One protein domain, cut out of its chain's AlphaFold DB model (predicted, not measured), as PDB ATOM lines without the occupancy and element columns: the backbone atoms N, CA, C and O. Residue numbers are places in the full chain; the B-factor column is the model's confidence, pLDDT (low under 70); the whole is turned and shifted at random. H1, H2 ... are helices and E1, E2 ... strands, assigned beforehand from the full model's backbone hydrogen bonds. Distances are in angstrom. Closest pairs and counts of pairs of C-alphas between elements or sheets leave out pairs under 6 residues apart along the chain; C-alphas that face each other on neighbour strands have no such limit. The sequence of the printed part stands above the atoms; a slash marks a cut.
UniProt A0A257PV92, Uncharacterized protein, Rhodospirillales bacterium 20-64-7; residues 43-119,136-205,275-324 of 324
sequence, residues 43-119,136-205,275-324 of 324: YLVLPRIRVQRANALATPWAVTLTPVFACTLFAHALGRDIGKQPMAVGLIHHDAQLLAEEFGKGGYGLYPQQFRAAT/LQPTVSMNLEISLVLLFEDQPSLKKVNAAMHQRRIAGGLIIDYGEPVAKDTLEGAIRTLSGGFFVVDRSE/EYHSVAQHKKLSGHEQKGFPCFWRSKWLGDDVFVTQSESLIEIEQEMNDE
ATOM      1  N   TYR A  43     -16.980 -55.039  44.973       96.31
ATOM      2  CA  TYR A  43     -18.431 -54.967  44.890       96.31
ATOM      3  C   TYR A  43     -19.055 -55.846  45.963       96.31
ATOM      4  O   TYR A  43     -18.752 -57.032  46.077       96.31
ATOM      5  N   LEU A  44     -19.999 -55.294  46.715       97.62
ATOM      6  CA  LEU A  44     -20.857 -56.044  47.624       97.62
ATOM      7  C   LEU A  44     -22.278 -56.073  47.067       97.62
ATOM      8  O   LEU A  44     -22.954 -55.050  46.993       97.62
ATOM      9  N   VAL A  45     -22.754 -57.260  46.717       98.06
ATOM     10  CA  VAL A  45     -24.140 -57.491  46.318       98.06
ATOM     11  C   VAL A  45     -24.961 -57.822  47.558       98.06
ATOM     12  O   VAL A  45     -24.657 -58.775  48.272       98.06
ATOM     13  N   LEU A  46     -26.028 -57.058  47.782       97.75
ATOM     14  CA  LEU A  46     -27.089 -57.348  48.742       97.75
ATOM     15  C   LEU A  46     -28.326 -57.802  47.955       97.75
ATOM     16  O   LEU A  46     -29.067 -56.959  47.435       97.75
ATOM     17  N   PRO A  47     -28.525 -59.116  47.768       97.25
ATOM     18  CA  PRO A  47     -29.574 -59.612  46.893       97.25
ATOM     19  C   PRO A  47     -30.944 -59.635  47.583       97.25
ATOM     20  O   PRO A  47     -31.055 -60.023  48.741       97.25
ATOM     21  N   ARG A  48     -32.001 -59.310  46.826       97.00
ATOM     22  CA  ARG A  48     -33.406 -59.634  47.150       97.00
ATOM     23  C   ARG A  48     -33.831 -59.182  48.555       97.00
ATOM     24  O   ARG A  48     -34.461 -59.924  49.298       97.00
ATOM     25  N   ILE A  49     -33.477 -57.954  48.919       97.88
ATOM     26  CA  ILE A  49     -33.938 -57.287  50.133       97.88
ATOM     27  C   ILE A  49     -35.446 -57.071  50.013       97.88
ATOM     28  O   ILE A  49     -35.908 -56.292  49.175       97.88
ATOM     29  N   ARG A  50     -36.206 -57.739  50.877       98.00
ATOM     30  CA  ARG A  50     -37.659 -57.617  50.977       98.00
ATOM     31  C   ARG A  50     -38.001 -56.664  52.107       98.00
ATOM     32  O   ARG A  50     -37.674 -56.895  53.271       98.00
ATOM     33  N   VAL A  51     -38.678 -55.584  51.748       98.12
ATOM     34  CA  VAL A  51     -39.070 -54.509  52.651       98.12
ATOM     35  C   VAL A  51     -40.585 -54.507  52.772       98.12
ATOM     36  O   VAL A  51     -41.308 -54.343  51.791       98.12
ATOM     37  N   GLN A  52     -41.078 -54.671  53.991       96.56
ATOM     38  CA  GLN A  52     -42.496 -54.580  54.290       96.56
ATOM     39  C   GLN A  52     -42.874 -53.130  54.601       96.56
ATOM     40  O   GLN A  52     -42.254 -52.496  55.461       96.56
ATOM     41  N   ARG A  53     -43.938 -52.634  53.953       94.94
ATOM     42  CA  ARG A  53     -44.514 -51.294  54.186       94.94
ATOM     43  C   ARG A  53     -43.494 -50.152  54.054       94.94
ATOM     44  O   ARG A  53     -43.425 -49.267  54.904       94.94
ATOM     45  N   ALA A  54     -42.696 -50.176  52.994       96.88
ATOM     46  CA  ALA A  54     -41.914 -49.017  52.581       96.88
ATOM     47  C   ALA A  54     -42.846 -47.842  52.241       96.88
ATOM     48  O   ALA A  54     -43.925 -48.048  51.682       96.88
ATOM     49  N   ASN A  55     -42.435 -46.614  52.563       95.12
ATOM     50  CA  ASN A  55     -43.169 -45.412  52.187       95.12
ATOM     51  C   ASN A  55     -43.151 -45.247  50.661       95.12
ATOM     52  O   ASN A  55     -42.079 -45.162  50.061       95.12
ATOM     53  N   ALA A  56     -44.335 -45.178  50.059       95.50
ATOM     54  CA  ALA A  56     -44.517 -44.888  48.640       95.50
ATOM     55  C   ALA A  56     -44.979 -43.440  48.400       95.50
ATOM     56  O   ALA A  56     -44.932 -42.967  47.268       95.50
ATOM     57  N   LEU A  57     -45.399 -42.709  49.443       93.25
ATOM     58  CA  LEU A  57     -45.723 -41.284  49.353       93.25
ATOM     59  C   LEU A  57     -44.423 -40.468  49.366       93.25
ATOM     60  O   LEU A  57     -43.883 -40.145  50.426       93.25
ATOM     61  N   ALA A  58     -43.891 -40.186  48.178       87.69
ATOM     62  CA  ALA A  58     -42.600 -39.524  47.996       87.69
ATOM     63  C   ALA A  58     -42.673 -38.025  48.299       87.69
ATOM     64  O   ALA A  58     -41.791 -37.460  48.942       87.69
ATOM     65  N   THR A  59     -43.745 -37.391  47.828       90.25
ATOM     66  CA  THR A  59     -44.081 -35.987  48.075       90.25
ATOM     67  C   THR A  59     -45.586 -35.885  48.336       90.25
ATOM     68  O   THR A  59     -46.314 -36.835  48.042       90.25
ATOM     69  N   PRO A  60     -46.101 -34.744  48.831       87.75
ATOM     70  CA  PRO A  60     -47.543 -34.561  49.022       87.75
ATOM     71  C   PRO A  60     -48.396 -34.764  47.756       87.75
ATOM     72  O   PRO A  60     -49.606 -34.926  47.863       87.75
ATOM     73  N   TRP A  61     -47.780 -34.747  46.570       87.69
ATOM     74  CA  TRP A  61     -48.454 -34.843  45.275       87.69
ATOM     75  C   TRP A  61     -48.016 -36.051  44.430       87.69
ATOM     76  O   TRP A  61     -48.594 -36.271  43.369       87.69
ATOM     77  N   ALA A  62     -47.026 -36.844  44.866       88.81
ATOM     78  CA  ALA A  62     -46.496 -37.968  44.093       88.81
ATOM     79  C   ALA A  62     -46.359 -39.253  44.915       88.81
ATOM     80  O   ALA A  62     -45.725 -39.286  45.974       88.81
ATOM     81  N   VAL A  63     -46.873 -40.343  44.342       92.06
ATOM     82  CA  VAL A  63     -46.572 -41.713  44.759       92.06
ATOM     83  C   VAL A  63     -45.463 -42.255  43.861       92.06
ATOM     84  O   VAL A  63     -45.585 -42.213  42.638       92.06
ATOM     85  N   THR A  64     -44.385 -42.767  44.455       92.25
ATOM     86  CA  THR A  64     -43.299 -43.440  43.731       92.25
ATOM     87  C   THR A  64     -43.072 -44.830  44.301       92.25
ATOM     88  O   THR A  64     -43.137 -45.041  45.512       92.25
ATOM     89  N   LEU A  65     -42.786 -45.784  43.418       94.00
ATOM     90  CA  LEU A  65     -42.517 -47.171  43.797       94.00
ATOM     91  C   LEU A  65     -41.022 -47.477  43.937       94.00
ATOM     92  O   LEU A  65     -40.647 -48.605  44.255       94.00
ATOM     93  N   THR A  66     -40.168 -46.473  43.716       94.25
ATOM     94  CA  THR A  66     -38.716 -46.653  43.683       94.25
ATOM     95  C   THR A  66     -38.030 -45.609  44.552       94.25
ATOM     96  O   THR A  66     -37.816 -44.471  44.129       94.25
ATOM     97  N   PRO A  67     -37.669 -45.974  45.793       95.06
ATOM     98  CA  PRO A  67     -37.173 -45.023  46.774       95.06
ATOM     99  C   PRO A  67     -35.655 -44.807  46.629       95.06
ATOM    100  O   PRO A  67     -34.891 -45.109  47.543       95.06
ATOM    101  N   VAL A  68     -35.212 -44.277  45.481       96.31
ATOM    102  CA  VAL A  68     -33.785 -44.106  45.125       96.31
ATOM    103  C   VAL A  68     -32.986 -43.393  46.215       96.31
ATOM    104  O   VAL A  68     -31.964 -43.902  46.683       96.31
ATOM    105  N   PHE A  69     -33.474 -42.235  46.667       97.19
ATOM    106  CA  PHE A  69     -32.808 -41.454  47.706       97.19
ATOM    107  C   PHE A  69     -32.684 -42.234  49.023       97.19
ATOM    108  O   PHE A  69     -31.621 -42.251  49.643       97.19
ATOM    109  N   ALA A  70     -33.731 -42.965  49.422       97.00
ATOM    110  CA  ALA A  70     -33.694 -43.775  50.637       97.00
ATOM    111  C   ALA A  70     -32.731 -44.967  50.516       97.00
ATOM    112  O   ALA A  70     -32.048 -45.278  51.487       97.00
ATOM    113  N   CYS A  71     -32.642 -45.610  49.348       97.81
ATOM    114  CA  CYS A  71     -31.665 -46.672  49.089       97.81
ATOM    115  C   CYS A  71     -30.226 -46.140  49.132       97.81
ATOM    116  O   CYS A  71     -29.347 -46.786  49.704       97.81
ATOM    117  N   THR A  72     -30.000 -44.935  48.600       97.50
ATOM    118  CA  THR A  72     -28.695 -44.260  48.657       97.50
ATOM    119  C   THR A  72     -28.282 -43.984  50.105       97.50
ATOM    120  O   THR A  72     -27.193 -44.359  50.535       97.50
ATOM    121  N   LEU A  73     -29.183 -43.413  50.909       96.94
ATOM    122  CA  LEU A  73     -28.906 -43.150  52.323       96.94
ATOM    123  C   LEU A  73     -28.845 -44.417  53.181       96.94
ATOM    124  O   LEU A  73     -28.134 -44.442  54.185       96.94
ATOM    125  N   PHE A  74     -29.550 -45.480  52.792       97.81
ATOM    126  CA  PHE A  74     -29.404 -46.788  53.420       97.81
ATOM    127  C   PHE A  74     -27.981 -47.329  53.240       97.81
ATOM    128  O   PHE A  74     -27.395 -47.792  54.216       97.81
ATOM    129  N   ALA A  75     -27.398 -47.214  52.040       97.31
ATOM    130  CA  ALA A  75     -26.011 -47.606  51.793       97.31
ATOM    131  C   ALA A  75     -25.028 -46.810  52.670       97.31
ATOM    132  O   ALA A  75     -24.154 -47.402  53.304       97.31
ATOM    133  N   HIS A  76     -25.224 -45.493  52.791       96.56
ATOM    134  CA  HIS A  76     -24.428 -44.653  53.692       96.56
ATOM    135  C   HIS A  76     -24.552 -45.089  55.163       96.56
ATOM    136  O   HIS A  76     -23.550 -45.233  55.870       96.56
ATOM    137  N   ALA A  77     -25.781 -45.335  55.631       96.25
ATOM    138  CA  ALA A  77     -26.041 -45.796  56.992       96.25
ATOM    139  C   ALA A  77     -25.382 -47.155  57.262       96.25
ATOM    140  O   ALA A  77     -24.666 -47.293  58.251       96.25
ATOM    141  N   LEU A  78     -25.542 -48.120  56.353       96.69
ATOM    142  CA  LEU A  78     -24.873 -49.418  56.431       96.69
ATOM    143  C   LEU A  78     -23.353 -49.246  56.515       96.69
ATOM    144  O   LEU A  78     -22.713 -49.855  57.369       96.69
ATOM    145  N   GLY A  79     -22.796 -48.371  55.675       95.69
ATOM    146  CA  GLY A  79     -21.373 -48.061  55.666       95.69
ATOM    147  C   GLY A  79     -20.862 -47.541  57.010       95.69
ATOM    148  O   GLY A  79     -19.775 -47.907  57.460       95.69
ATOM    149  N   ARG A  80     -21.659 -46.721  57.708       94.94
ATOM    150  CA  ARG A  80     -21.286 -46.191  59.030       94.94
ATOM    151  C   ARG A  80     -21.162 -47.305  60.061       94.94
ATOM    152  O   ARG A  80     -20.230 -47.287  60.855       94.94
ATOM    153  N   ASP A  81     -22.064 -48.275  60.018       94.00
ATOM    154  CA  ASP A  81     -22.124 -49.339  61.020       94.00
ATOM    155  C   ASP A  81     -21.075 -50.426  60.801       94.00
ATOM    156  O   ASP A  81     -20.535 -50.977  61.759       94.00
ATOM    157  N   ILE A  82     -20.727 -50.711  59.543       95.31
ATOM    158  CA  ILE A  82     -19.622 -51.630  59.237       95.31
ATOM    159  C   ILE A  82     -18.244 -50.960  59.378       95.31
ATOM    160  O   ILE A  82     -17.225 -51.661  59.385       95.31
ATOM    161  N   GLY A  83     -18.213 -49.630  59.540       94.75
ATOM    162  CA  GLY A  83     -17.003 -48.813  59.667       94.75
ATOM    163  C   GLY A  83     -16.305 -48.543  58.335       94.75
ATOM    164  O   GLY A  83     -15.096 -48.340  58.317       94.75
ATOM    165  N   LYS A  84     -17.044 -48.603  57.223       94.81
ATOM    166  CA  LYS A  84     -16.507 -48.500  55.868       94.81
ATOM    167  C   LYS A  84     -17.560 -47.980  54.902       94.81
ATOM    168  O   LYS A  84     -18.599 -48.610  54.741       94.81
ATOM    169  N   GLN A  85     -17.314 -46.832  54.279       95.38
ATOM    170  CA  GLN A  85     -18.301 -46.183  53.417       95.38
ATOM    171  C   GLN A  85     -18.292 -46.767  52.001       95.38
ATOM    172  O   GLN A  85     -17.213 -46.900  51.425       95.38
ATOM    173  N   PRO A  86     -19.464 -47.100  51.430       95.94
ATOM    174  CA  PRO A  86     -19.553 -47.369  50.005       95.94
ATOM    175  C   PRO A  86     -19.357 -46.068  49.223       95.94
ATOM    176  O   PRO A  86     -19.863 -45.015  49.609       95.94
ATOM    177  N   MET A  87     -18.651 -46.167  48.106       95.31
ATOM    178  CA  MET A  87     -18.419 -45.071  47.172       95.31
ATOM    179  C   MET A  87     -19.674 -44.729  46.379       95.31
ATOM    180  O   MET A  87     -19.968 -43.560  46.161       95.31
ATOM    181  N   ALA A  88     -20.410 -45.758  45.961       96.69
ATOM    182  CA  ALA A  88     -21.630 -45.639  45.180       96.69
ATOM    183  C   ALA A  88     -22.529 -46.866  45.381       96.69
ATOM    184  O   ALA A  88     -22.095 -47.903  45.899       96.69
ATOM    185  N   VAL A  89     -23.787 -46.766  44.951       98.00
ATOM    186  CA  VAL A  89     -24.758 -47.863  45.030       98.00
ATOM    187  C   VAL A  89     -25.534 -48.043  43.735       98.00
ATOM    188  O   VAL A  89     -26.252 -47.159  43.291       98.00
ATOM    189  N   GLY A  90     -25.451 -49.231  43.150       97.88
ATOM    190  CA  GLY A  90     -26.372 -49.696  42.126       97.88
ATOM    191  C   GLY A  90     -27.686 -50.164  42.740       97.88
ATOM    192  O   GLY A  90     -27.683 -50.975  43.667       97.88
ATOM    193  N   LEU A  91     -28.809 -49.673  42.216       98.00
ATOM    194  CA  LEU A  91     -30.153 -50.064  42.643       98.00
ATOM    195  C   LEU A  91     -30.811 -50.947  41.584       98.00
ATOM    196  O   LEU A  91     -30.967 -50.540  40.433       98.00
ATOM    197  N   ILE A  92     -31.241 -52.136  42.003       98.31
ATOM    198  CA  ILE A  92     -31.996 -53.070  41.177       98.31
ATOM    199  C   ILE A  92     -33.383 -53.232  41.776       98.31
ATOM    200  O   ILE A  92     -33.529 -53.702  42.903       98.31
ATOM    201  N   HIS A  93     -34.397 -52.874  41.004       98.19
ATOM    202  CA  HIS A  93     -35.797 -53.048  41.355       98.19
ATOM    203  C   HIS A  93     -36.314 -54.388  40.827       98.19
ATOM    204  O   HIS A  93     -36.156 -54.679  39.638       98.19
ATOM    205  N   HIS A  94     -36.871 -55.229  41.702       98.00
ATOM    206  CA  HIS A  94     -37.472 -56.510  41.304       98.00
ATOM    207  C   HIS A  94     -38.987 -56.435  41.291       98.00
ATOM    208  O   HIS A  94     -39.597 -56.890  40.327       98.00
ATOM    209  N   ASP A  95     -39.569 -55.906  42.365       97.25
ATOM    210  CA  ASP A  95     -41.014 -55.845  42.536       97.25
ATOM    211  C   ASP A  95     -41.421 -54.737  43.512       97.25
ATOM    212  O   ASP A  95     -40.681 -54.392  44.439       97.25
ATOM    213  N   ALA A  96     -42.618 -54.192  43.308       96.69
ATOM    214  CA  ALA A  96     -43.262 -53.282  44.241       96.69
ATOM    215  C   ALA A  96     -44.777 -53.491  44.218       96.69
ATOM    216  O   ALA A  96     -45.458 -53.180  43.241       96.69
ATOM    217  N   GLN A  97     -45.313 -53.946  45.344       96.25
ATOM    218  CA  GLN A  97     -46.741 -54.097  45.562       96.25
ATOM    219  C   GLN A  97     -47.257 -52.910  46.372       96.25
ATOM    220  O   GLN A  97     -47.071 -52.846  47.590       96.25
ATOM    221  N   LEU A  98     -47.934 -51.978  45.706       95.00
ATOM    222  CA  LEU A  98     -48.627 -50.895  46.391       95.00
ATOM    223  C   LEU A  98     -49.751 -51.464  47.268       95.00
ATOM    224  O   LEU A  98     -50.558 -52.272  46.813       95.00
ATOM    225  N   LEU A  99     -49.815 -51.031  48.525       94.06
ATOM    226  CA  LEU A  99     -50.871 -51.412  49.459       94.06
ATOM    227  C   LEU A  99     -52.067 -50.486  49.256       94.06
ATOM    228  O   LEU A  99     -52.269 -49.525  50.000       94.06
ATOM    229  N   ALA A 100     -52.822 -50.752  48.198       90.81
ATOM    230  CA  ALA A 100     -53.997 -49.989  47.820       90.81
ATOM    231  C   ALA A 100     -55.055 -50.894  47.186       90.81
ATOM    232  O   ALA A 100     -54.740 -51.961  46.660       90.81
ATOM    233  N   GLU A 101     -56.306 -50.453  47.237       88.25
ATOM    234  CA  GLU A 101     -57.455 -51.168  46.687       88.25
ATOM    235  C   GLU A 101     -58.167 -50.302  45.652       88.25
ATOM    236  O   GLU A 101     -58.297 -49.085  45.807       88.25
ATOM    237  N   GLU A 102     -58.624 -50.936  44.578       84.75
ATOM    238  CA  GLU A 102     -59.511 -50.319  43.602       84.75
ATOM    239  C   GLU A 102     -60.948 -50.740  43.925       84.75
ATOM    240  O   GLU A 102     -61.253 -51.931  44.018       84.75
ATOM    241  N   PHE A 103     -61.843 -49.769  44.099       76.62
ATOM    242  CA  PHE A 103     -63.261 -50.043  44.329       76.62
ATOM    243  C   PHE A 103     -64.038 -49.912  43.012       76.62
ATOM    244  O   PHE A 103     -64.016 -48.872  42.358       76.62
ATOM    245  N   GLY A 104     -64.728 -50.983  42.607       66.94
ATOM    246  CA  GLY A 104     -65.424 -51.064  41.318       66.94
ATOM    247  C   GLY A 104     -66.676 -50.178  41.170       66.94
ATOM    248  O   GLY A 104     -67.308 -49.780  42.144       66.94
ATOM    249  N   LYS A 105     -67.031 -49.929  39.895       51.88
ATOM    250  CA  LYS A 105     -68.194 -49.204  39.323       51.88
ATOM    251  C   LYS A 105     -68.647 -47.938  40.068       51.88
ATOM    252  O   LYS A 105     -69.638 -47.936  40.789       51.88
ATOM    253  N   GLY A 106     -67.984 -46.828  39.739       57.59
ATOM    254  CA  GLY A 106     -68.448 -45.462  40.020       57.59
ATOM    255  C   GLY A 106     -67.371 -44.547  40.599       57.59
ATOM    256  O   GLY A 106     -67.482 -43.332  40.475       57.59
ATOM    257  N   GLY A 107     -66.312 -45.120  41.175       50.62
ATOM    258  CA  GLY A 107     -65.150 -44.392  41.674       50.62
ATOM    259  C   GLY A 107     -63.902 -44.778  40.896       50.62
ATOM    260  O   GLY A 107     -63.294 -45.800  41.182       50.62
ATOM    261  N   TYR A 108     -63.505 -43.965  39.921       49.81
ATOM    262  CA  TYR A 108     -62.166 -44.056  39.343       49.81
ATOM    263  C   TYR A 108     -61.159 -43.660  40.436       49.81
ATOM    264  O   TYR A 108     -60.982 -42.474  40.701       49.81
ATOM    265  N   GLY A 109     -60.563 -44.628  41.134       71.19
ATOM    266  CA  GLY A 109     -59.595 -44.326  42.186       71.19
ATOM    267  C   GLY A 109     -58.926 -45.558  42.786       71.19
ATOM    268  O   GLY A 109     -59.587 -46.534  43.131       71.19
ATOM    269  N   LEU A 110     -57.605 -45.472  42.930       81.44
ATOM    270  CA  LEU A 110     -56.793 -46.387  43.721       81.44
ATOM    271  C   LEU A 110     -56.667 -45.802  45.133       81.44
ATOM    272  O   LEU A 110     -56.151 -44.697  45.298       81.44
ATOM    273  N   TYR A 111     -57.153 -46.518  46.145       87.00
ATOM    274  CA  TYR A 111     -57.250 -46.025  47.518       87.00
ATOM    275  C   TYR A 111     -56.199 -46.697  48.402       87.00
ATOM    276  O   TYR A 111     -56.265 -47.911  48.606       87.00
ATOM    277  N   PRO A 112     -55.223 -45.950  48.947       89.88
ATOM    278  CA  PRO A 112     -54.195 -46.530  49.801       89.88
ATOM    279  C   PRO A 112     -54.783 -47.077  51.100       89.88
ATOM    280  O   PRO A 112     -55.590 -46.408  51.754       89.88
ATOM    281  N   GLN A 113     -54.324 -48.257  51.511       88.75
ATOM    282  CA  GLN A 113     -54.648 -48.831  52.812       88.75
ATOM    283  C   GLN A 113     -54.148 -47.896  53.917       88.75
ATOM    284  O   GLN A 113     -52.951 -47.626  54.027       88.75
ATOM    285  N   GLN A 114     -55.072 -47.390  54.733       82.88
ATOM    286  CA  GLN A 114     -54.746 -46.478  55.823       82.88
ATOM    287  C   GLN A 114     -54.497 -47.240  57.119       82.88
ATOM    288  O   GLN A 114     -55.224 -48.172  57.468       82.88
ATOM    289  N   PHE A 115     -53.501 -46.793  57.877       72.94
ATOM    290  CA  PHE A 115     -53.273 -47.277  59.230       72.94
ATOM    291  C   PHE A 115     -53.990 -46.399  60.243       72.94
ATOM    292  O   PHE A 115     -54.157 -45.191  60.062       72.94
ATOM    293  N   ARG A 116     -54.375 -47.013  61.362       67.38
ATOM    294  CA  ARG A 116     -54.748 -46.243  62.543       67.38
ATOM    295  C   ARG A 116     -53.529 -45.413  62.957       67.38
ATOM    296  O   ARG A 116     -52.432 -45.958  63.075       67.38
ATOM    297  N   ALA A 117     -53.738 -44.108  63.116       63.28
ATOM    298  CA  ALA A 117     -52.710 -43.159  63.533       63.28
ATOM    299  C   ALA A 117     -52.151 -43.488  64.939       63.28
ATOM    300  O   ALA A 117     -52.587 -44.449  65.568       63.28
ATOM    301  N   ALA A 118     -51.168 -42.690  65.378       63.06
ATOM    302  CA  ALA A 118     -50.334 -42.818  66.582       63.06
ATOM    303  C   ALA A 118     -50.865 -43.721  67.720       63.06
ATOM    304  O   ALA A 118     -51.991 -43.594  68.191       63.06
ATOM    305  N   THR A 119     -49.992 -44.602  68.221       61.59
ATOM    306  CA  THR A 119     -50.258 -45.477  69.379       61.59
ATOM    307  C   THR A 119     -50.094 -44.774  70.731       61.59
ATOM    308  O   THR A 119     -50.538 -45.312  71.740       61.59
ATOM    309  N   LEU A 136     -56.873 -38.766  60.785       73.00
ATOM    310  CA  LEU A 136     -56.234 -39.635  59.809       73.00
ATOM    311  C   LEU A 136     -55.021 -38.903  59.224       73.00
ATOM    312  O   LEU A 136     -55.143 -37.759  58.793       73.00
ATOM    313  N   GLN A 137     -53.868 -39.565  59.194       76.62
ATOM    314  CA  GLN A 137     -52.696 -39.072  58.476       76.62
ATOM    315  C   GLN A 137     -52.634 -39.792  57.129       76.62
ATOM    316  O   GLN A 137     -52.619 -41.026  57.129       76.62
ATOM    317  N   PRO A 138     -52.627 -39.072  55.992       76.94
ATOM    318  CA  PRO A 138     -52.561 -39.712  54.689       76.94
ATOM    319  C   PRO A 138     -51.236 -40.462  54.567       76.94
ATOM    320  O   PRO A 138     -50.159 -39.876  54.643       76.94
ATOM    321  N   THR A 139     -51.322 -41.774  54.384       87.12
ATOM    322  CA  THR A 139     -50.152 -42.628  54.166       87.12
ATOM    323  C   THR A 139     -50.349 -43.470  52.917       87.12
ATOM    324  O   THR A 139     -51.464 -43.882  52.597       87.12
ATOM    325  N   VAL A 140     -49.250 -43.713  52.200       92.69
ATOM    326  CA  VAL A 140     -49.205 -44.638  51.067       92.69
ATOM    327  C   VAL A 140     -47.998 -45.536  51.270       92.69
ATOM    328  O   VAL A 140     -46.878 -45.054  51.423       92.69
ATOM    329  N   SER A 141     -48.230 -46.842  51.323       94.88
ATOM    330  CA  SER A 141     -47.192 -47.834  51.607       94.88
ATOM    331  C   SER A 141     -47.131 -48.885  50.510       94.88
ATOM    332  O   SER A 141     -48.127 -49.147  49.842       94.88
ATOM    333  N   MET A 142     -45.978 -49.526  50.363       96.69
ATOM    334  CA  MET A 142     -45.773 -50.653  49.458       96.69
ATOM    335  C   MET A 142     -44.953 -51.759  50.123       96.69
ATOM    336  O   MET A 142     -44.140 -51.491  51.009       96.69
ATOM    337  N   ASN A 143     -45.129 -52.999  49.680       98.00
ATOM    338  CA  ASN A 143     -44.120 -54.033  49.879       98.00
ATOM    339  C   ASN A 143     -43.148 -53.970  48.702       98.00
ATOM    340  O   ASN A 143     -43.583 -53.903  47.557       98.00
ATOM    341  N   LEU A 144     -41.853 -53.950  48.985       98.00
ATOM    342  CA  LEU A 144     -40.808 -53.691  48.001       98.00
ATOM    343  C   LEU A 144     -39.799 -54.837  48.007       98.00
ATOM    344  O   LEU A 144     -39.420 -55.321  49.074       98.00
ATOM    345  N   GLU A 145     -39.320 -55.227  46.832       98.31
ATOM    346  CA  GLU A 145     -38.191 -56.138  46.683       98.31
ATOM    347  C   GLU A 145     -37.119 -55.519  45.779       98.31
ATOM    348  O   GLU A 145     -37.354 -55.219  44.607       98.31
ATOM    349  N   ILE A 146     -35.920 -55.330  46.333       98.25
ATOM    350  CA  ILE A 146     -34.786 -54.686  45.656       98.25
ATOM    351  C   ILE A 146     -33.491 -55.466  45.888       98.25
ATOM    352  O   ILE A 146     -33.348 -56.161  46.886       98.25
ATOM    353  N   SER A 147     -32.517 -55.333  44.993       98.50
ATOM    354  CA  SER A 147     -31.119 -55.649  45.300       98.50
ATOM    355  C   SER A 147     -30.283 -54.379  45.254       98.50
ATOM    356  O   SER A 147     -30.592 -53.460  44.495       98.50
ATOM    357  N   LEU A 148     -29.199 -54.360  46.022       98.31
ATOM    358  CA  LEU A 148     -28.200 -53.295  45.974       98.31
ATOM    359  C   LEU A 148     -26.847 -53.866  45.550       98.31
ATOM    360  O   LEU A 148     -26.486 -54.969  45.957       98.31
ATOM    361  N   VAL A 149     -26.098 -53.110  44.754       98.06
ATOM    362  CA  VAL A 149     -24.693 -53.386  44.427       98.06
ATOM    363  C   VAL A 149     -23.873 -52.220  44.953       98.06
ATOM    364  O   VAL A 149     -23.931 -51.127  44.408       98.06
ATOM    365  N   LEU A 150     -23.152 -52.428  46.044       97.81
ATOM    366  CA  LEU A 150     -22.369 -51.393  46.704       97.81
ATOM    367  C   LEU A 150     -20.927 -51.447  46.212       97.81
ATOM    368  O   LEU A 150     -20.320 -52.516  46.227       97.81
ATOM    369  N   LEU A 151     -20.403 -50.300  45.798       96.62
ATOM    370  CA  LEU A 151     -19.027 -50.135  45.349       96.62
ATOM    371  C   LEU A 151     -18.149 -49.698  46.522       96.62
ATOM    372  O   LEU A 151     -18.518 -48.770  47.240       96.62
ATOM    373  N   PHE A 152     -16.999 -50.332  46.711       95.12
ATOM    374  CA  PHE A 152     -16.020 -49.986  47.738       95.12
ATOM    375  C   PHE A 152     -14.611 -49.915  47.144       95.12
ATOM    376  O   PHE A 152     -14.300 -50.639  46.200       95.12
ATOM    377  N   GLU A 153     -13.740 -49.110  47.757       91.38
ATOM    378  CA  GLU A 153     -12.303 -49.118  47.436       91.38
ATOM    379  C   GLU A 153     -11.637 -50.455  47.782       91.38
ATOM    380  O   GLU A 153     -10.687 -50.871  47.135       91.38
ATOM    381  N   ASP A 154     -12.126 -51.125  48.822       88.19
ATOM    382  CA  ASP A 154     -11.649 -52.426  49.265       88.19
ATOM    383  C   ASP A 154     -12.804 -53.223  49.896       88.19
ATOM    384  O   ASP A 154     -13.818 -52.675  50.331       88.19
ATOM    385  N   GLN A 155     -12.675 -54.540  50.022       87.62
ATOM    386  CA  GLN A 155     -13.801 -55.402  50.396       87.62
ATOM    387  C   GLN A 155     -14.278 -55.186  51.856       87.62
ATOM    388  O   GLN A 155     -13.461 -55.166  52.785       87.62
ATOM    389  N   PRO A 156     -15.588 -55.019  52.130       92.56
ATOM    390  CA  PRO A 156     -16.106 -54.948  53.497       92.56
ATOM    391  C   PRO A 156     -16.189 -56.333  54.162       92.56
ATOM    392  O   PRO A 156     -16.323 -57.366  53.507       92.56
ATOM    393  N   SER A 157     -16.190 -56.369  55.499       94.50
ATOM    394  CA  SER A 157     -16.396 -57.616  56.249       94.50
ATOM    395  C   SER A 157     -17.841 -58.110  56.120       94.50
ATOM    396  O   SER A 157     -18.750 -57.516  56.704       94.50
ATOM    397  N   LEU A 158     -18.050 -59.245  55.444       95.56
ATOM    398  CA  LEU A 158     -19.380 -59.860  55.296       95.56
ATOM    399  C   LEU A 158     -20.040 -60.186  56.642       95.56
ATOM    400  O   LEU A 158     -21.248 -60.036  56.792       95.56
ATOM    401  N   LYS A 159     -19.252 -60.548  57.663       95.38
ATOM    402  CA  LYS A 159     -19.763 -60.763  59.026       95.38
ATOM    403  C   LYS A 159     -20.376 -59.486  59.609       95.38
ATOM    404  O   LYS A 159     -21.457 -59.542  60.190       95.38
ATOM    405  N   LYS A 160     -19.703 -58.339  59.447       95.62
ATOM    406  CA  LYS A 160     -20.231 -57.040  59.896       95.62
ATOM    407  C   LYS A 160     -21.455 -56.625  59.084       95.62
ATOM    408  O   LYS A 160     -22.409 -56.134  59.672       95.62
ATOM    409  N   VAL A 161     -21.447 -56.863  57.771       96.00
ATOM    410  CA  VAL A 161     -22.600 -56.603  56.892       96.00
ATOM    411  C   VAL A 161     -23.816 -57.398  57.361       96.00
ATOM    412  O   VAL A 161     -24.850 -56.806  57.651       96.00
ATOM    413  N   ASN A 162     -23.678 -58.716  57.526       94.62
ATOM    414  CA  ASN A 162     -24.758 -59.578  58.002       94.62
ATOM    415  C   ASN A 162     -25.274 -59.145  59.382       94.62
ATOM    416  O   ASN A 162     -26.482 -59.057  59.588       94.62
ATOM    417  N   ALA A 163     -24.387 -58.790  60.316       93.38
ATOM    418  CA  ALA A 163     -24.803 -58.240  61.605       93.38
ATOM    419  C   ALA A 163     -25.586 -56.922  61.446       93.38
ATOM    420  O   ALA A 163     -26.641 -56.758  62.056       93.38
ATOM    421  N   ALA A 164     -25.117 -56.011  60.591       93.50
ATOM    422  CA  ALA A 164     -25.709 -54.691  60.397       93.50
ATOM    423  C   ALA A 164     -27.065 -54.711  59.671       93.50
ATOM    424  O   ALA A 164     -27.857 -53.793  59.879       93.50
ATOM    425  N   MET A 165     -27.352 -55.732  58.856       93.75
ATOM    426  CA  MET A 165     -28.619 -55.874  58.122       93.75
ATOM    427  C   MET A 165     -29.832 -56.162  59.026       93.75
ATOM    428  O   MET A 165     -30.968 -55.873  58.640       93.75
ATOM    429  N   HIS A 166     -29.617 -56.679  60.239       86.62
ATOM    430  CA  HIS A 166     -30.701 -57.010  61.165       86.62
ATOM    431  C   HIS A 166     -31.518 -55.770  61.571       86.62
ATOM    432  O   HIS A 166     -30.967 -54.738  61.948       86.62
ATOM    433  N   GLN A 167     -32.852 -55.898  61.531       79.62
ATOM    434  CA  GLN A 167     -33.825 -54.884  61.982       79.62
ATOM    435  C   GLN A 167     -33.689 -53.502  61.314       79.62
ATOM    436  O   GLN A 167     -34.094 -52.474  61.865       79.62
ATOM    437  N   ARG A 168     -33.143 -53.465  60.098       93.12
ATOM    438  CA  ARG A 168     -32.997 -52.240  59.315       93.12
ATOM    439  C   ARG A 168     -34.280 -51.836  58.611       93.12
ATOM    440  O   ARG A 168     -35.235 -52.603  58.488       93.12
ATOM    441  N   ARG A 169     -34.275 -50.596  58.124       96.69
ATOM    442  CA  ARG A 169     -35.380 -50.023  57.366       96.69
ATOM    443  C   ARG A 169     -34.905 -49.367  56.082       96.69
ATOM    444  O   ARG A 169     -33.853 -48.733  56.069       96.69
ATOM    445  N   ILE A 170     -35.729 -49.462  55.046       97.38
ATOM    446  CA  ILE A 170     -35.585 -48.719  53.790       97.38
ATOM    447  C   ILE A 170     -36.898 -47.980  53.551       97.38
ATOM    448  O   ILE A 170     -37.973 -48.565  53.671       97.38
ATOM    449  N   ALA A 171     -36.812 -46.673  53.287       96.06
ATOM    450  CA  ALA A 171     -37.975 -45.788  53.168       96.06
ATOM    451  C   ALA A 171     -38.978 -45.946  54.335       96.06
ATOM    452  O   ALA A 171     -40.187 -45.958  54.139       96.06
ATOM    453  N   GLY A 172     -38.477 -46.140  55.561       94.06
ATOM    454  CA  GLY A 172     -39.295 -46.345  56.765       94.06
ATOM    455  C   GLY A 172     -39.898 -47.749  56.938       94.06
ATOM    456  O   GLY A 172     -40.270 -48.096  58.063       94.06
ATOM    457  N   GLY A 173     -39.930 -48.573  55.887       95.50
ATOM    458  CA  GLY A 173     -40.398 -49.961  55.928       95.50
ATOM    459  C   GLY A 173     -39.360 -50.911  56.517       95.50
ATOM    460  O   GLY A 173     -38.166 -50.642  56.433       95.50
ATOM    461  N   LEU A 174     -39.801 -52.010  57.127       96.75
ATOM    462  CA  LEU A 174     -38.928 -52.986  57.789       96.75
ATOM    463  C   LEU A 174     -38.338 -53.961  56.768       96.75
ATOM    464  O   LEU A 174     -39.086 -54.541  55.984       96.75
ATOM    465  N   ILE A 175     -37.024 -54.186  56.807       97.44
ATOM    466  CA  ILE A 175     -36.411 -55.308  56.088       97.44
ATOM    467  C   ILE A 175     -36.811 -56.596  56.811       97.44
ATOM    468  O   ILE A 175     -36.453 -56.791  57.972       97.44
ATOM    469  N   ILE A 176     -37.583 -57.442  56.133       96.69
ATOM    470  CA  ILE A 176     -38.106 -58.697  56.694       96.69
ATOM    471  C   ILE A 176     -37.305 -59.921  56.250       96.69
ATOM    472  O   ILE A 176     -37.362 -60.948  56.914       96.69
ATOM    473  N   ASP A 177     -36.596 -59.814  55.128       96.38
ATOM    474  CA  ASP A 177     -35.861 -60.909  54.504       96.38
ATOM    475  C   ASP A 177     -34.857 -60.335  53.489       96.38
ATOM    476  O   ASP A 177     -35.067 -59.239  52.958       96.38
ATOM    477  N   TYR A 178     -33.755 -61.039  53.251       96.44
ATOM    478  CA  TYR A 178     -32.743 -60.706  52.248       96.44
ATOM    479  C   TYR A 178     -31.887 -61.944  51.944       96.44
ATOM    480  O   TYR A 178     -31.698 -62.805  52.799       96.44
ATOM    481  N   GLY A 179     -31.368 -62.050  50.720       95.44
ATOM    482  CA  GLY A 179     -30.457 -63.135  50.355       95.44
ATOM    483  C   GLY A 179     -29.036 -62.908  50.883       95.44
ATOM    484  O   GLY A 179     -28.673 -61.791  51.250       95.44
ATOM    485  N   GLU A 180     -28.213 -63.960  50.875       96.00
ATOM    486  CA  GLU A 180     -26.846 -63.904  51.411       96.00
ATOM    487  C   GLU A 180     -26.011 -62.800  50.727       96.00
ATOM    488  O   GLU A 180     -25.903 -62.803  49.496       96.00
ATOM    489  N   PRO A 181     -25.409 -61.863  51.485       97.00
ATOM    490  CA  PRO A 181     -24.488 -60.874  50.938       97.00
ATOM    491  C   PRO A 181     -23.279 -61.522  50.254       97.00
ATOM    492  O   PRO A 181     -22.590 -62.356  50.838       97.00
ATOM    493  N   VAL A 182     -22.972 -61.097  49.026       96.44
ATOM    494  CA  VAL A 182     -21.877 -61.666  48.224       96.44
ATOM    495  C   VAL A 182     -20.897 -60.577  47.828       96.44
ATOM    496  O   VAL A 182     -21.288 -59.572  47.243       96.44
ATOM    497  N   ALA A 183     -19.613 -60.800  48.087       96.12
ATOM    498  CA  ALA A 183     -18.555 -59.940  47.580       96.12
ATOM    499  C   ALA A 183     -18.020 -60.428  46.227       96.12
ATOM    500  O   ALA A 183     -17.965 -61.638  45.974       96.12
ATOM    501  N   LYS A 184     -17.643 -59.485  45.364       95.56
ATOM    502  CA  LYS A 184     -17.114 -59.699  44.017       95.56
ATOM    503  C   LYS A 184     -16.025 -58.674  43.723       95.56
ATOM    504  O   LYS A 184     -16.181 -57.512  44.057       95.56
ATOM    505  N   ASP A 185     -15.011 -59.113  43.001       92.69
ATOM    506  CA  ASP A 185     -13.876 -58.322  42.511       92.69
ATOM    507  C   ASP A 185     -14.166 -57.601  41.181       92.69
ATOM    508  O   ASP A 185     -13.379 -56.797  40.692       92.69
ATOM    509  N   THR A 186     -15.294 -57.923  40.547       92.19
ATOM    510  CA  THR A 186     -15.646 -57.451  39.209       92.19
ATOM    511  C   THR A 186     -17.114 -57.059  39.127       92.19
ATOM    512  O   THR A 186     -17.999 -57.750  39.649       92.19
ATOM    513  N   LEU A 187     -17.390 -55.983  38.380       92.62
ATOM    514  CA  LEU A 187     -18.751 -55.542  38.071       92.62
ATOM    515  C   LEU A 187     -19.552 -56.658  37.391       92.62
ATOM    516  O   LEU A 187     -20.688 -56.939  37.767       92.62
ATOM    517  N   GLU A 188     -18.935 -57.352  36.435       93.00
ATOM    518  CA  GLU A 188     -19.571 -58.468  35.740       93.00
ATOM    519  C   GLU A 188     -19.942 -59.598  36.718       93.00
ATOM    520  O   GLU A 188     -21.059 -60.124  36.677       93.00
ATOM    521  N   GLY A 189     -19.044 -59.945  37.648       93.56
ATOM    522  CA  GLY A 189     -19.309 -60.919  38.705       93.56
ATOM    523  C   GLY A 189     -20.459 -60.497  39.626       93.56
ATOM    524  O   GLY A 189     -21.300 -61.330  39.993       93.56
ATOM    525  N   ALA A 190     -20.543 -59.207  39.961       95.19
ATOM    526  CA  ALA A 190     -21.644 -58.640  40.738       95.19
ATOM    527  C   ALA A 190     -22.975 -58.744  39.980       95.19
ATOM    528  O   ALA A 190     -23.948 -59.291  40.505       95.19
ATOM    529  N   ILE A 191     -23.007 -58.333  38.710       94.81
ATOM    530  CA  ILE A 191     -24.202 -58.390  37.859       94.81
ATOM    531  C   ILE A 191     -24.677 -59.834  37.658       94.81
ATOM    532  O   ILE A 191     -25.879 -60.113  37.691       94.81
ATOM    533  N   ARG A 192     -23.756 -60.787  37.467       93.75
ATOM    534  CA  ARG A 192     -24.085 -62.214  37.306       93.75
ATOM    535  C   ARG A 192     -24.783 -62.801  38.535       93.75
ATOM    536  O   ARG A 192     -25.614 -63.690  38.366       93.75
ATOM    537  N   THR A 193     -24.507 -62.269  39.726       94.75
ATOM    538  CA  THR A 193     -25.147 -62.681  40.991       94.75
ATOM    539  C   THR A 193     -26.629 -62.284  41.050       94.75
ATOM    540  O   THR A 193     -27.420 -62.914  41.749       94.75
ATOM    541  N   LEU A 194     -27.045 -61.266  40.292       94.44
ATOM    542  CA  LEU A 194     -28.435 -60.816  40.247       94.44
ATOM    543  C   LEU A 194     -29.298 -61.810  39.455       94.44
ATOM    544  O   LEU A 194     -28.999 -62.120  38.302       94.44
ATOM    545  N   SER A 195     -30.407 -62.279  40.026       84.38
ATOM    546  CA  SER A 195     -31.318 -63.236  39.372       84.38
ATOM    547  C   SER A 195     -32.266 -62.606  38.339       84.38
ATOM    548  O   SER A 195     -32.865 -63.325  37.545       84.38
ATOM    549  N   GLY A 196     -32.386 -61.276  38.308       94.19
ATOM    550  CA  GLY A 196     -33.302 -60.544  37.432       94.19
ATOM    551  C   GLY A 196     -33.485 -59.094  37.878       94.19
ATOM    552  O   GLY A 196     -32.612 -58.549  38.555       94.19
ATOM    553  N   GLY A 197     -34.615 -58.498  37.494       96.94
ATOM    554  CA  GLY A 197     -34.992 -57.129  37.849       96.94
ATOM    555  C   GLY A 197     -34.504 -56.072  36.858       96.94
ATOM    556  O   GLY A 197     -34.100 -56.373  35.725       96.94
ATOM    557  N   PHE A 198     -34.559 -54.822  37.305       98.19
ATOM    558  CA  PHE A 198     -34.252 -53.647  36.507       98.19
ATOM    559  C   PHE A 198     -33.304 -52.715  37.253       98.19
ATOM    560  O   PHE A 198     -33.600 -52.294  38.368       98.19
ATOM    561  N   PHE A 199     -32.186 -52.361  36.626       97.75
ATOM    562  CA  PHE A 199     -31.387 -51.228  37.065       97.75
ATOM    563  C   PHE A 199     -32.216 -49.954  36.987       97.75
ATOM    564  O   PHE A 199     -32.898 -49.714  35.991       97.75
ATOM    565  N   VAL A 200     -32.124 -49.144  38.032       97.75
ATOM    566  CA  VAL A 200     -32.731 -47.818  38.084       97.75
ATOM    567  C   VAL A 200     -31.648 -46.792  37.786       97.75
ATOM    568  O   VAL A 200     -30.618 -46.790  38.459       97.75
ATOM    569  N   VAL A 201     -31.880 -45.933  36.797       97.00
ATOM    570  CA  VAL A 201     -30.918 -44.906  36.356       97.00
ATOM    571  C   VAL A 201     -31.557 -43.524  36.331       97.00
ATOM    572  O   VAL A 201     -32.763 -43.409  36.112       97.00
ATOM    573  N   ASP A 202     -30.754 -42.484  36.536       97.06
ATOM    574  CA  ASP A 202     -31.175 -41.088  36.454       97.06
ATOM    575  C   ASP A 202     -31.380 -40.668  34.991       97.06
ATOM    576  O   ASP A 202     -30.576 -40.965  34.099       97.06
ATOM    577  N   ARG A 203     -32.489 -39.972  34.748       96.12
ATOM    578  CA  ARG A 203     -32.882 -39.351  33.478       96.12
ATOM    579  C   ARG A 203     -33.388 -37.929  33.677       96.12
ATOM    580  O   ARG A 203     -34.103 -37.386  32.842       96.12
ATOM    581  N   SER A 204     -33.002 -37.287  34.773       94.19
ATOM    582  CA  SER A 204     -33.372 -35.903  35.070       94.19
ATOM    583  C   SER A 204     -32.832 -34.910  34.032       94.19
ATOM    584  O   SER A 204     -33.362 -33.807  33.904       94.19
ATOM    585  N   GLU A 205     -31.809 -35.289  33.260       94.19
ATOM    586  CA  GLU A 205     -31.357 -34.522  32.097       94.19
ATOM    587  C   GLU A 205     -32.416 -34.449  30.988       94.19
ATOM    588  O   GLU A 205     -32.603 -33.383  30.406       94.19
ATOM    589  N   GLU A 275     -35.370 -44.175  34.977       96.81
ATOM    590  CA  GLU A 275     -35.686 -45.204  33.993       96.81
ATOM    591  C   GLU A 275     -35.306 -46.599  34.490       96.81
ATOM    592  O   GLU A 275     -34.283 -46.774  35.154       96.81
ATOM    593  N   TYR A 276     -36.118 -47.593  34.129       97.25
ATOM    594  CA  TYR A 276     -35.861 -49.004  34.412       97.25
ATOM    595  C   TYR A 276     -35.198 -49.687  33.215       97.25
ATOM    596  O   TYR A 276     -35.767 -49.754  32.123       97.25
ATOM    597  N   HIS A 277     -34.022 -50.269  33.439       96.19
ATOM    598  CA  HIS A 277     -33.260 -51.015  32.437       96.19
ATOM    599  C   HIS A 277     -33.086 -52.465  32.848       96.19
ATOM    600  O   HIS A 277     -32.622 -52.763  33.941       96.19
ATOM    601  N   SER A 278     -33.443 -53.398  31.968       95.75
ATOM    602  CA  SER A 278     -33.427 -54.821  32.307       95.75
ATOM    603  C   SER A 278     -32.019 -55.312  32.648       95.75
ATOM    604  O   SER A 278     -31.110 -55.235  31.820       95.75
ATOM    605  N   VAL A 279     -31.864 -55.944  33.817       96.38
ATOM    606  CA  VAL A 279     -30.616 -56.625  34.202       96.38
ATOM    607  C   VAL A 279     -30.241 -57.700  33.175       96.38
ATOM    608  O   VAL A 279     -29.068 -57.888  32.868       96.38
ATOM    609  N   ALA A 280     -31.225 -58.386  32.584       95.12
ATOM    610  CA  ALA A 280     -30.980 -59.415  31.574       95.12
ATOM    611  C   ALA A 280     -30.416 -58.847  30.261       95.12
ATOM    612  O   ALA A 280     -29.643 -59.525  29.586       95.12
ATOM    613  N   GLN A 281     -30.794 -57.621  29.888       92.31
ATOM    614  CA  GLN A 281     -30.189 -56.920  28.751       92.31
ATOM    615  C   GLN A 281     -28.798 -56.407  29.118       92.31
ATOM    616  O   GLN A 281     -27.864 -56.594  28.349       92.31
ATOM    617  N   HIS A 282     -28.651 -55.862  30.324       91.62
ATOM    618  CA  HIS A 282     -27.378 -55.369  30.832       91.62
ATOM    619  C   HIS A 282     -26.302 -56.474  30.893       91.62
ATOM    620  O   HIS A 282     -25.162 -56.251  30.506       91.62
ATOM    621  N   LYS A 283     -26.679 -57.713  31.240       93.44
ATOM    622  CA  LYS A 283     -25.801 -58.902  31.191       93.44
ATOM    623  C   LYS A 283     -25.231 -59.234  29.806       93.44
ATOM    624  O   LYS A 283     -24.279 -60.001  29.730       93.44
ATOM    625  N   LYS A 284     -25.835 -58.736  28.723       93.69
ATOM    626  CA  LYS A 284     -25.375 -58.974  27.343       93.69
ATOM    627  C   LYS A 284     -24.370 -57.930  26.865       93.69
ATOM    628  O   LYS A 284     -23.763 -58.135  25.820       93.69
ATOM    629  N   LEU A 285     -24.237 -56.824  27.595       91.62
ATOM    630  CA  LEU A 285     -23.271 -55.777  27.299       91.62
ATOM    631  C   LEU A 285     -21.852 -56.296  27.546       91.62
ATOM    632  O   LEU A 285     -21.626 -57.081  28.471       91.62
ATOM    633  N   SER A 286     -20.902 -55.827  26.742       91.00
ATOM    634  CA  SER A 286     -19.475 -56.028  26.997       91.00
ATOM    635  C   SER A 286     -19.051 -55.357  28.310       91.00
ATOM    636  O   SER A 286     -19.716 -54.444  28.795       91.00
ATOM    637  N   GLY A 287     -17.917 -55.767  28.890       87.12
ATOM    638  CA  GLY A 287     -17.435 -55.184  30.149       87.12
ATOM    639  C   GLY A 287     -17.272 -53.658  30.094       87.12
ATOM    640  O   GLY A 287     -17.633 -52.972  31.044       87.12
ATOM    641  N   HIS A 288     -16.810 -53.111  28.963       89.06
ATOM    642  CA  HIS A 288     -16.691 -51.663  28.779       89.06
ATOM    643  C   HIS A 288     -18.059 -50.965  28.737       89.06
ATOM    644  O   HIS A 288     -18.259 -49.962  29.415       89.06
ATOM    645  N   GLU A 289     -19.027 -51.530  28.011       91.88
ATOM    646  CA  GLU A 289     -20.398 -51.008  27.967       91.88
ATOM    647  C   GLU A 289     -21.099 -51.101  29.330       91.88
ATOM    648  O   GLU A 289     -21.855 -50.202  29.687       91.88
ATOM    649  N   GLN A 290     -20.833 -52.150  30.118       90.50
ATOM    650  CA  GLN A 290     -21.333 -52.257  31.494       90.50
ATOM    651  C   GLN A 290     -20.767 -51.138  32.371       90.50
ATOM    652  O   GLN A 290     -21.527 -50.482  33.080       90.50
ATOM    653  N   LYS A 291     -19.453 -50.881  32.298       90.62
ATOM    654  CA  LYS A 291     -18.811 -49.798  33.056       90.62
ATOM    655  C   LYS A 291     -19.318 -48.413  32.651       90.62
ATOM    656  O   LYS A 291     -19.485 -47.561  33.515       90.62
ATOM    657  N   GLY A 292     -19.562 -48.188  31.360       93.38
ATOM    658  CA  GLY A 292     -20.079 -46.920  30.835       93.38
ATOM    659  C   GLY A 292     -21.567 -46.686  31.105       93.38
ATOM    660  O   GLY A 292     -22.089 -45.616  30.805       93.38
ATOM    661  N   PHE A 293     -22.278 -47.664  31.663       92.31
ATOM    662  CA  PHE A 293     -23.698 -47.535  31.945       92.31
ATOM    663  C   PHE A 293     -23.929 -46.806  33.283       92.31
ATOM    664  O   PHE A 293     -23.392 -47.237  34.305       92.31
ATOM    665  N   PRO A 294     -24.753 -45.740  33.328       93.06
ATOM    666  CA  PRO A 294     -24.890 -44.893  34.512       93.06
ATOM    667  C   PRO A 294     -25.853 -45.495  35.545       93.06
ATOM    668  O   PRO A 294     -26.971 -45.017  35.722       93.06
ATOM    669  N   CYS A 295     -25.463 -46.595  36.191       94.00
ATOM    670  CA  CYS A 295     -26.296 -47.289  37.179       94.00
ATOM    671  C   CYS A 295     -25.852 -47.116  38.632       94.00
ATOM    672  O   CYS A 295     -26.517 -47.669  39.510       94.00
ATOM    673  N   PHE A 296     -24.785 -46.363  38.906       97.19
ATOM    674  CA  PHE A 296     -24.249 -46.187  40.253       97.19
ATOM    675  C   PHE A 296     -24.644 -44.841  40.846       97.19
ATOM    676  O   PHE A 296     -24.241 -43.793  40.370       97.19
ATOM    677  N   TRP A 297     -25.427 -44.870  41.917       97.88
ATOM    678  CA  TRP A 297     -25.923 -43.680  42.591       97.88
ATOM    679  C   TRP A 297     -24.933 -43.166  43.632       97.88
ATOM    680  O   TRP A 297     -24.477 -43.931  44.489       97.88
ATOM    681  N   ARG A 298     -24.655 -41.862  43.590       96.44
ATOM    682  CA  ARG A 298     -23.853 -41.131  44.575       96.44
ATOM    683  C   ARG A 298     -24.627 -39.947  45.110       96.44
ATOM    684  O   ARG A 298     -25.289 -39.232  44.361       96.44
ATOM    685  N   SER A 299     -24.524 -39.730  46.418       95.25
ATOM    686  CA  SER A 299     -25.061 -38.531  47.046       95.25
ATOM    687  C   SER A 299     -24.008 -37.430  47.098       95.25
ATOM    688  O   SER A 299     -22.904 -37.685  47.579       95.25
ATOM    689  N   LYS A 300     -24.358 -36.215  46.680       94.50
ATOM    690  CA  LYS A 300     -23.462 -35.056  46.713       94.50
ATOM    691  C   LYS A 300     -24.210 -33.753  46.969       94.50
ATOM    692  O   LYS A 300     -25.409 -33.636  46.713       94.50
ATOM    693  N   TRP A 301     -23.465 -32.779  47.472       95.75
ATOM    694  CA  TRP A 301     -23.887 -31.385  47.528       95.75
ATOM    695  C   TRP A 301     -23.569 -30.728  46.183       95.75
ATOM    696  O   TRP A 301     -22.440 -30.833  45.710       95.75
ATOM    697  N   LEU A 302     -24.556 -30.092  45.546       94.12
ATOM    698  CA  LEU A 302     -24.343 -29.300  44.318       94.12
ATOM    699  C   LEU A 302     -23.975 -27.839  44.618       94.12
ATOM    700  O   LEU A 302     -23.576 -27.097  43.726       94.12
ATOM    701  N   GLY A 303     -24.139 -27.445  45.874       93.88
ATOM    702  CA  GLY A 303     -23.887 -26.132  46.442       93.88
ATOM    703  C   GLY A 303     -24.115 -26.212  47.949       93.88
ATOM    704  O   GLY A 303     -24.260 -27.309  48.494       93.88
ATOM    705  N   ASP A 304     -24.192 -25.068  48.618       94.19
ATOM    706  CA  ASP A 304     -24.366 -25.022  50.077       94.19
ATOM    707  C   ASP A 304     -25.804 -25.351  50.530       94.19
ATOM    708  O   ASP A 304     -26.045 -25.588  51.712       94.19
ATOM    709  N   ASP A 305     -26.761 -25.387  49.602       96.62
ATOM    710  CA  ASP A 305     -28.201 -25.480  49.852       96.62
ATOM    711  C   ASP A 305     -28.879 -26.697  49.197       96.62
ATOM    712  O   ASP A 305     -30.000 -27.045  49.566       96.62
ATOM    713  N   VAL A 306     -28.221 -27.386  48.258       97.75
ATOM    714  CA  VAL A 306     -28.825 -28.483  47.482       97.75
ATOM    715  C   VAL A 306     -28.069 -29.794  47.671       97.75
ATOM    716  O   VAL A 306     -26.917 -29.929  47.257       97.75
ATOM    717  N   PHE A 307     -28.762 -30.799  48.213       97.75
ATOM    718  CA  PHE A 307     -28.251 -32.159  48.386       97.75
ATOM    719  C   PHE A 307     -29.046 -33.153  47.543       97.75
ATOM    720  O   PHE A 307     -30.264 -33.273  47.688       97.75
ATOM    721  N   VAL A 308     -28.362 -33.900  46.678       97.44
ATOM    722  CA  VAL A 308     -28.993 -34.812  45.714       97.44
ATOM    723  C   VAL A 308     -28.307 -36.168  45.677       97.44
ATOM    724  O   VAL A 308     -27.169 -36.311  46.110       97.44
ATOM    725  N   THR A 309     -29.002 -37.155  45.119       97.00
ATOM    726  CA  THR A 309     -28.440 -38.387  44.579       97.00
ATOM    727  C   THR A 309     -28.544 -38.356  43.057       97.00
ATOM    728  O   THR A 309     -29.575 -37.957  42.513       97.00
ATOM    729  N   GLN A 310     -27.474 -38.746  42.373       95.75
ATOM    730  CA  GLN A 310     -27.404 -38.830  40.914       95.75
ATOM    731  C   GLN A 310     -26.742 -40.144  40.522       95.75
ATOM    732  O   GLN A 310     -25.873 -40.631  41.247       95.75
ATOM    733  N   SER A 311     -27.175 -40.730  39.405       95.25
ATOM    734  CA  SER A 311     -26.528 -41.924  38.870       95.25
ATOM    735  C   SER A 311     -25.395 -41.541  37.927       95.25
ATOM    736  O   SER A 311     -25.607 -40.762  37.001       95.25
ATOM    737  N   GLU A 312     -24.246 -42.162  38.121       95.25
ATOM    738  CA  GLU A 312     -23.025 -42.006  37.342       95.25
ATOM    739  C   GLU A 312     -22.611 -43.384  36.803       95.25
ATOM    740  O   GLU A 312     -23.039 -44.442  37.292       95.25
ATOM    741  N   SER A 313     -21.828 -43.380  35.734       95.31
ATOM    742  CA  SER A 313     -21.165 -44.571  35.213       95.31
ATOM    743  C   SER A 313     -19.937 -44.904  36.054       95.31
ATOM    744  O   SER A 313     -19.360 -44.046  36.721       95.31
ATOM    745  N   LEU A 314     -19.495 -46.161  36.014       93.31
ATOM    746  CA  LEU A 314     -18.265 -46.533  36.707       93.31
ATOM    747  C   LEU A 314     -17.044 -45.831  36.096       93.31
ATOM    748  O   LEU A 314     -16.110 -45.525  36.823       93.31
ATOM    749  N   ILE A 315     -17.064 -45.552  34.789       93.31
ATOM    750  CA  ILE A 315     -15.986 -44.817  34.109       93.31
ATOM    751  C   ILE A 315     -15.836 -43.412  34.701       93.31
ATOM    752  O   ILE A 315     -14.719 -43.004  35.000       93.31
ATOM    753  N   GLU A 316     -16.943 -42.693  34.900       93.12
ATOM    754  CA  GLU A 316     -16.928 -41.353  35.508       93.12
ATOM    755  C   GLU A 316     -16.406 -41.400  36.951       93.12
ATOM    756  O   GLU A 316     -15.575 -40.581  37.332       93.12
ATOM    757  N   ILE A 317     -16.822 -42.406  37.730       91.94
ATOM    758  CA  ILE A 317     -16.352 -42.594  39.111       91.94
ATOM    759  C   ILE A 317     -14.847 -42.914  39.146       91.94
ATOM    760  O   ILE A 317     -14.114 -42.345  39.949       91.94
ATOM    761  N   GLU A 318     -14.373 -43.812  38.277       90.44
ATOM    762  CA  GLU A 318     -12.951 -44.165  38.150       90.44
ATOM    763  C   GLU A 318     -12.099 -42.951  37.749       90.44
ATOM    764  O   GLU A 318     -10.975 -42.809  38.224       90.44
ATOM    765  N   GLN A 319     -12.621 -42.071  36.892       89.50
ATOM    766  CA  GLN A 319     -11.939 -40.842  36.482       89.50
ATOM    767  C   GLN A 319     -11.809 -39.852  37.641       89.50
ATOM    768  O   GLN A 319     -10.697 -39.420  37.927       89.50
ATOM    769  N   GLU A 320     -12.902 -39.565  38.355       87.38
ATOM    770  CA  GLU A 320     -12.893 -38.638  39.497       87.38
ATOM    771  C   GLU A 320     -11.901 -39.081  40.584       87.38
ATOM    772  O   GLU A 320     -11.178 -38.259  41.131       87.38
ATOM    773  N   MET A 321     -11.787 -40.389  40.840       82.69
ATOM    774  CA  MET A 321     -10.828 -40.931  41.812       82.69
ATOM    775  C   MET A 321      -9.358 -40.778  41.418       82.69
ATOM    776  O   MET A 321      -8.499 -40.776  42.296       82.69
ATOM    777  N   ASN A 322      -9.053 -40.758  40.121       81.50
ATOM    778  CA  ASN A 322      -7.679 -40.602  39.645       81.50
ATOM    779  C   ASN A 322      -7.231 -39.135  39.661       81.50
ATOM    780  O   ASN A 322      -6.029 -38.868  39.620       81.50
ATOM    781  N   ASP A 323      -8.189 -38.208  39.709       78.25
ATOM    782  CA  ASP A 323      -7.948 -36.768  39.754       78.25
ATOM    783  C   ASP A 323      -7.791 -36.227  41.198       78.25
ATOM    784  O   ASP A 323      -7.335 -35.092  41.372       78.25
ATOM    785  N   GLU A 324      -8.135 -37.021  42.226       63.31
ATOM    786  CA  GLU A 324      -7.994 -36.713  43.670       63.31
ATOM    787  C   GLU A 324      -6.645 -37.143  44.283       63.31
ATOM    788  O   GLU A 324      -6.089 -36.343  45.080       63.31
TER     789      GLU A 324
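Overview. This is residues 43 to 119, 136 to 205 and 275 to 324 of the 324 residues of an uncharacterized protein of Rhodospirillales bacterium 20-64-7 (UniProt A0A257PV92). A strongly twisted antiparallel sheet of nine strands curls round helix H1, with the long strands E1, E6 and E3 side by side in its middle. H2 is on the same face as H1 and H3 on the opposite face; the small hairpin E4 and E5 makes one end of the longest axis, and residues 319 to 324 stick out at the other. The printed part has 197 residues with six named helices and twelve named strands, in the order E1 E2 H1 E3 E4 E5 E6 H2 E7 E8 H3 E9 E10 H4 H5 E11 E12 H6, and its class is mixed. It is compact, with a radius of gyration of the C-alphas of 17.8 A and spans of 58 by 40 by 36 A.

Arrangement. In the branched sheet E6, residues 141 to 152, has E1, residues 43 to 55, on one side and E3, residues 88 to 98, on the other side; N 44 and O 150 at 2.8 A and N 90 and O 149 at 2.7 A are within hydrogen-bond range. E7, residues 173 to 177, and E8, residues 182 to 184, are on the other side of E1 from E6, with N 50 and O 177 at 2.8 A and N 43 and O 184 at 2.8 A. E9, residues 198 to 202, and E11, residues 296 to 301, are on the other side of E3 from E6, with N 93 and O 198 at 2.8 A and N 89 and O 297 at 3.0 A. Edge strand E10, residues 275 to 278, is a neighbour of E9, with N 199 and O 277 at 2.7 A; E12, residues 306 to 312, forms a hairpin with E11, with N 298 and O 310 at 2.9 A. The sheet curls round H1, residues 68 to 82. H2, residues 158 to 165, touches residues 78 to 82 of H1 alone, at a steep tilt of 55 degrees, the closest C-alphas being Ile 82 and Lys 160, 5.5 A. H3, residues 187 to 193, touches H5, residues 287 to 291, the closest C-alphas being Glu 188 and Gly 287, 6.8 A. H4, residues 279 to 282, is close to H3 but not clearly touching, at 7.6 A between C-alphas 279 and 191. H6, residues 314 to 323, only grazes the sheet. E4, residues 100 to 102, and E5, residues 110 to 112, form a hairpin, with N 101 and O 111 at 2.9 A; E2, residues 57 to 59, pairs with no named strand. Every O i to N i+4 pair is within hydrogen-bond range in H1, H2, H3, H5 and H6; H4 is too short for one.

Along the chain. E1 begins at C-alpha 43 (-18.431, -54.967, 44.890), is 27.5 A long and bends by 93 degrees at residue 52. E6 is 31.5 A long, E3 27.5 A and H1 21.4 A. H6 ends at C-alpha 323 (-7.948, -36.768, 39.754).

Size, cuts and confidence. The two C-alphas farthest apart, Lys 105 and Glu 324, are 61.6 A apart. Residues 120 to 135 and 206 to 274 are not printed, with C-alpha gaps of 12.7 A and 11.7 A. Of the links printed whole, none is long. Residues 104 to 108, 116 to 119 and 324 have pLDDT under 70.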